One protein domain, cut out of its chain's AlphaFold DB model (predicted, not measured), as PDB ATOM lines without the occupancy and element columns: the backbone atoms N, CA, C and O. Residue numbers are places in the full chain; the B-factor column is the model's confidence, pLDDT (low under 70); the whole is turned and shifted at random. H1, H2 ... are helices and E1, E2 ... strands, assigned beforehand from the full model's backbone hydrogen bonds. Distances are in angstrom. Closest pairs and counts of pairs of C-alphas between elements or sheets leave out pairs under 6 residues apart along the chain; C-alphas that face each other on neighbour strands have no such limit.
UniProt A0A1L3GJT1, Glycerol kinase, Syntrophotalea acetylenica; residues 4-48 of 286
ATOM      1  N   LYS A   4     245.995 266.548 216.942       78.25
ATOM      2  CA  LYS A   4     245.521 267.908 216.630       78.25
ATOM      3  C   LYS A   4     245.810 268.324 215.180       78.25
ATOM      4  O   LYS A   4     245.010 269.032 214.580       78.25
ATOM      5  N   GLU A   5     246.938 267.880 214.634       77.12
ATOM      6  CA  GLU A   5     247.359 268.163 213.257       77.12
ATOM      7  C   GLU A   5     246.544 267.344 212.249       77.12
ATOM      8  O   GLU A   5     246.093 267.882 211.242       77.12
ATOM      9  N   LEU A   6     246.242 266.084 212.576       82.62
ATOM     10  CA  LEU A   6     245.357 265.232 211.778       82.62
ATOM     11  C   LEU A   6     243.960 265.850 211.614       82.62
ATOM     12  O   LEU A   6     243.478 265.986 210.494       82.62
ATOM     13  N   PHE A   7     243.328 266.274 212.713       84.88
ATOM     14  CA  PHE A   7     242.000 266.900 212.659       84.88
ATOM     15  C   PHE A   7     242.007 268.231 211.896       84.88
ATOM     16  O   PHE A   7     241.050 268.524 211.183       84.88
ATOM     17  N   ALA A   8     243.082 269.020 211.998       79.94
ATOM     18  CA  ALA A   8     243.225 270.249 211.221       79.94
ATOM     19  C   ALA A   8     243.307 269.968 209.709       79.94
ATOM     20  O   ALA A   8     242.653 270.661 208.933       79.94
ATOM     21  N   ASN A   9     244.044 268.930 209.298       84.12
ATOM     22  CA  ASN A   9     244.157 268.537 207.891       84.12
ATOM     23  C   ASN A   9     242.837 267.983 207.341       84.12
ATOM     24  O   ASN A   9     242.404 268.396 206.270       84.12
ATOM     25  N   LEU A  10     242.159 267.109 208.092       88.12
ATOM     26  CA  LEU A  10     240.848 266.570 207.711       88.12
ATOM     27  C   LEU A  10     239.797 267.680 207.543       88.12
ATOM     28  O   LEU A  10     239.006 267.639 206.600       88.12
ATOM     29  N   LEU A  11     239.814 268.687 208.421       86.94
ATOM     30  CA  LEU A  11     238.932 269.852 208.326       86.94
ATOM     31  C   LEU A  11     239.284 270.737 207.120       86.94
ATOM     32  O   LEU A  11     238.395 271.161 206.391       86.94
ATOM     33  N   ALA A  12     240.576 270.991 206.881       78.75
ATOM     34  CA  ALA A  12     241.041 271.782 205.738       78.75
ATOM     35  C   ALA A  12     240.723 271.120 204.386       78.75
ATOM     36  O   ALA A  12     240.497 271.814 203.396       78.75
ATOM     37  N   LEU A  13     240.680 269.787 204.353       83.00
ATOM     38  CA  LEU A  13     240.253 268.989 203.206       83.00
ATOM     39  C   LEU A  13     238.726 268.895 203.061       83.00
ATOM     40  O   LEU A  13     238.245 268.334 202.081       83.00
ATOM     41  N   GLY A  14     237.959 269.407 204.030       86.81
ATOM     42  CA  GLY A  14     236.501 269.294 204.051       86.81
ATOM     43  C   GLY A  14     235.993 267.866 204.267       86.81
ATOM     44  O   GLY A  14     234.840 267.586 203.952       86.81
ATOM     45  N   LEU A  15     236.829 266.957 204.782       90.56
ATOM     46  CA  LEU A  15     236.483 265.546 205.004       90.56
ATOM     47  C   LEU A  15     235.666 265.337 206.285       90.56
ATOM     48  O   LEU A  15     234.914 264.371 206.401       90.56
ATOM     49  N   ILE A  16     235.809 266.248 207.245       91.25
ATOM     50  CA  ILE A  16     235.015 266.292 208.475       91.25
ATOM     51  C   ILE A  16     234.516 267.711 208.722       91.25
ATOM     52  O   ILE A  16     235.173 268.682 208.347       91.25
ATOM     53  N   GLU A  17     233.398 267.829 209.422       90.00
ATOM     54  CA  GLU A  17     232.873 269.092 209.939       90.00
ATOM     55  C   GLU A  17     232.494 268.943 211.418       90.00
ATOM     56  O   GLU A  17     232.444 267.832 211.955       90.00
ATOM     57  N   LYS A  18     232.307 270.069 212.112       87.69
ATOM     58  CA  LYS A  18     231.975 270.078 213.539       87.69
ATOM     59  C   LYS A  18     230.523 270.500 213.729       87.69
ATOM     60  O   LYS A  18     230.193 271.643 213.430       87.69
ATOM     61  N   ASP A  19     229.712 269.604 214.281       83.06
ATOM     62  CA  ASP A  19     228.299 269.826 214.596       83.06
ATOM     63  C   ASP A  19     228.044 269.572 216.087       83.06
ATOM     64  O   ASP A  19     228.465 268.543 216.612       83.06
ATOM     65  N   GLU A  20     227.433 270.536 216.785       67.31
ATOM     66  CA  GLU A  20     227.073 270.471 218.219       67.31
ATOM     67  C   GLU A  20     228.125 269.784 219.128       67.31
ATOM     68  O   GLU A  20     227.815 268.953 219.978       67.31
ATOM     69  N   GLU A  21     229.402 270.136 218.930       76.25
ATOM     70  CA  GLU A  21     230.593 269.609 219.629       76.25
ATOM     71  C   GLU A  21     231.141 268.238 219.189       76.25
ATOM     72  O   GLU A  21     232.174 267.806 219.708       76.25
ATOM     73  N   LYS A  22     230.561 267.593 218.177       81.44
ATOM     74  CA  LYS A  22     231.040 266.321 217.614       81.44
ATOM     75  C   LYS A  22     231.614 266.504 216.212       81.44
ATOM     76  O   LYS A  22     231.178 267.355 215.445       81.44
ATOM     77  N   TRP A  23     232.613 265.689 215.881       86.25
ATOM     78  CA  TRP A  23     233.111 265.585 214.513       86.25
ATOM     79  C   TRP A  23     232.206 264.653 213.723       86.25
ATOM     80  O   TRP A  23     232.019 263.500 214.120       86.25
ATOM     81  N   ILE A  24     231.674 265.152 212.615       91.00
ATOM     82  CA  ILE A  24     230.858 264.380 211.687       91.00
ATOM     83  C   ILE A  24     231.578 264.266 210.343       91.00
ATOM     84  O   ILE A  24     232.299 265.165 209.909       91.00
ATOM     85  N   LEU A  25     231.427 263.101 209.727       92.31
ATOM     86  CA  LEU A  25     231.964 262.769 208.417       92.31
ATOM     87  C   LEU A  25     231.134 263.461 207.330       92.31
ATOM     88  O   LEU A  25     229.909 263.342 207.330       92.31
ATOM     89  N   THR A  26     231.791 264.171 206.413       91.62
ATOM     90  CA  THR A  26     231.119 264.799 205.267       91.62
ATOM     91  C   THR A  26     230.983 263.808 204.108       91.62
ATOM     92  O   THR A  26     231.639 262.767 204.075       91.62
ATOM     93  N   LYS A  27     230.202 264.163 203.080       87.06
ATOM     94  CA  LYS A  27     230.113 263.370 201.837       87.06
ATOM     95  C   LYS A  27     231.460 263.200 201.128       87.06
ATOM     96  O   LYS A  27     231.688 262.181 200.484       87.06
ATOM     97  N   GLU A  28     232.343 264.195 201.212       84.25
ATOM     98  CA  GLU A  28     233.697 264.088 200.654       84.25
ATOM     99  C   GLU A  28     234.586 263.200 201.534       84.25
ATOM    100  O   GLU A  28     235.376 262.420 201.012       84.25
ATOM    101  N   GLY A  29     234.381 263.228 202.856       88.81
ATOM    102  CA  GLY A  29     234.973 262.274 203.792       88.81
ATOM    103  C   GLY A  29     234.614 260.821 203.483       88.81
ATOM    104  O   GLY A  29     235.502 259.975 203.419       88.81
ATOM    105  N   GLU A  30     233.336 260.537 203.226       89.88
ATOM    106  CA  GLU A  30     232.866 259.202 202.818       89.88
ATOM    107  C   GLU A  30     233.511 258.753 201.497       89.88
ATOM    108  O   GLU A  30     234.001 257.630 201.388       89.88
ATOM    109  N   LYS A  31     233.586 259.641 200.495       86.50
ATOM    110  CA  LYS A  31     234.260 259.344 199.216       86.50
ATOM    111  C   LYS A  31     235.757 259.087 199.374       86.50
ATOM    112  O   LYS A  31     236.309 258.292 198.619       86.50
ATOM    113  N   ALA A  32     236.403 259.740 200.338       85.00
ATOM    114  CA  ALA A  32     237.805 259.515 200.684       85.00
ATOM    115  C   ALA A  32     238.026 258.239 201.526       85.00
ATOM    116  O   ALA A  32     239.139 257.992 201.988       85.00
ATOM    117  N   GLY A  33     236.984 257.422 201.725       88.81
ATOM    118  CA  GLY A  33     237.048 256.143 202.431       88.81
ATOM    119  C   GLY A  33     236.819 256.239 203.938       88.81
ATOM    120  O   GLY A  33     237.006 255.245 204.639       88.81
ATOM    121  N   GLY A  34     236.432 257.411 204.449       91.75
ATOM    122  CA  GLY A  34     236.024 257.562 205.840       91.75
ATOM    123  C   GLY A  34     234.764 256.750 206.139       91.75
ATOM    124  O   GLY A  34     233.845 256.697 205.325       91.75
ATOM    125  N   ASP A  35     234.716 256.130 207.314       91.19
ATOM    126  CA  ASP A  35     233.563 255.342 207.764       91.19
ATOM    127  C   ASP A  35     233.380 255.476 209.281       91.19
ATOM    128  O   ASP A  35     234.279 255.924 209.998       91.19
ATOM    129  N   TYR A  36     232.222 255.085 209.800       92.25
ATOM    130  CA  TYR A  36     231.959 255.053 211.231       92.25
ATOM    131  C   TYR A  36     232.192 253.663 211.817       92.25
ATOM    132  O   TYR A  36     231.685 252.659 211.323       92.25
ATOM    133  N   LYS A  37     232.881 253.611 212.958       90.50
ATOM    134  CA  LYS A  37     232.931 252.426 213.820       90.50
ATOM    135  C   LYS A  37     232.373 252.734 215.197       90.50
ATOM    136  O   LYS A  37     232.448 253.862 215.679       90.50
ATOM    137  N   GLU A  38     231.830 251.706 215.834       88.88
ATOM    138  CA  GLU A  38     231.374 251.765 217.218       88.88
ATOM    139  C   GLU A  38     232.311 250.956 218.112       88.88
ATOM    140  O   GLU A  38     232.713 249.840 217.779       88.88
ATOM    141  N   SER A  39     232.665 251.529 219.260       86.44
ATOM    142  CA  SER A  39     233.416 250.853 220.312       86.44
ATOM    143  C   SER A  39     232.663 250.952 221.639       86.44
ATOM    144  O   SER A  39     232.212 252.046 221.986       86.44
ATOM    145  N   PRO A  40     232.605 249.872 222.443       81.31
ATOM    146  CA  PRO A  40     232.050 249.923 223.796       81.31
ATOM    147  C   PRO A  40     232.726 250.963 224.705       81.31
ATOM    148  O   PRO A  40     232.109 251.435 225.654       81.31
ATOM    149  N   GLN A  41     233.987 251.316 224.427       82.12
ATOM    150  CA  GLN A  41     234.775 252.247 225.239       82.12
ATOM    151  C   GLN A  41     234.693 253.704 224.753       82.12
ATOM    152  O   GLN A  41     234.805 254.618 225.565       82.12
ATOM    153  N   TYR A  42     234.508 253.928 223.448       73.31
ATOM    154  CA  TYR A  42     234.646 255.258 222.829       73.31
ATOM    155  C   TYR A  42     233.399 255.731 222.071       73.31
ATOM    156  O   TYR A  42     233.393 256.833 221.527       73.31
ATOM    157  N   GLY A  43     232.334 254.927 222.038       83.44
ATOM    158  CA  GLY A  43     231.128 255.232 221.272       83.44
ATOM    159  C   GLY A  43     231.377 255.188 219.764       83.44
ATOM    160  O   GLY A  43     232.240 254.447 219.291       83.44
ATOM    161  N   LYS A  44     230.594 255.959 219.006       85.06
ATOM    162  CA  LYS A  44     230.695 256.075 217.546       85.06
ATOM    163  C   LYS A  44     231.795 257.072 217.162       85.06
ATOM    164  O   LYS A  44     231.750 258.219 217.597       85.06
ATOM    165  N   TYR A  45     232.750 256.655 216.332       87.62
ATOM    166  CA  TYR A  45     233.866 257.486 215.866       87.62
ATOM    167  C   TYR A  45     234.201 257.219 214.396       87.62
ATOM    168  O   TYR A  45     233.844 256.180 213.842       87.62
ATOM    169  N   ILE A  46     234.877 258.180 213.770       90.75
ATOM    170  CA  ILE A  46     235.280 258.115 212.362       90.75
ATOM    171  C   ILE A  46     236.608 257.365 212.253       90.75
ATOM    172  O   ILE A  46     237.555 257.648 212.991       90.75
ATOM    173  N   VAL A  47     236.681 256.430 211.314       90.75
ATOM    174  CA  VAL A  47     237.901 255.733 210.912       90.75
ATOM    175  C   VAL A  47     238.246 256.048 209.468       90.75
ATOM    176  O   VAL A  47     237.377 256.387 208.671       90.75
ATOM    177  N   TRP A  48     239.528 255.913 209.153       90.44
ATOM    178  CA  TRP A  48     240.095 256.205 207.844       90.44
ATOM    179  C   TRP A  48     240.922 255.013 207.364       90.44
ATOM    180  O   TRP A  48     241.476 254.293 208.205       90.44
TER     181      TRP A  48
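AT A GLANCE: This is residues 4 to 48 of the 286 residues of the protein "Glycerol kinase" of Syntrophotalea acetylenica (UniProt A0A1L3GJT1). Two strand hairpins, E1-E2 and E3-E4, meet where the last residue of E2 comes near E4, with helix H1 beside the start of E1 and short H2 between the hairpins along the chain. The printed part has 45 residues with two named helices and four named strands, in the order H1, E1, E2, H2, E3, E4, a mixed class with two antiparallel two-stranded sheets. It is compact, with a radius of gyration of the C-alphas of 10.4 A and spans of 30 by 21 by 19 A.

IN THESE COORDINATES: H1, residues 4 to 12, begins at C-alpha 4 (245.521, 267.908, 216.630) and is 12.4 A long. E1 is residues 16 to 19, 9.7 A; E2 22 to 25, 9.9 A; H2 27 to 31, 6.3 A; E3 35 to 39, 13.3 A. E4, residues 43 to 47, 12.4 A, ends at C-alpha 47 (237.901, 255.733, 210.912).

HOW THE PARTS SIT: The closest C-alphas of H1 and E1, Leu 10 and Ile 16, are 5.9 A apart. In both helices every O i to N i+4 pair is within hydrogen-bond range. Hairpin E1-E2 has N 17 and O 24 at 2.9 A; hairpin E3-E4 has N 47 and O 35 at 2.8 A. The closest C-alphas of E2 and E4, Leu 25 and Ile 46, are 6.9 A apart.

THE WHOLE: The C-alphas farthest apart, Ala 12 and Pro 40, are 29.7 A apart. The printed part has no cut and no long link; residue 20 is under pLDDT 70.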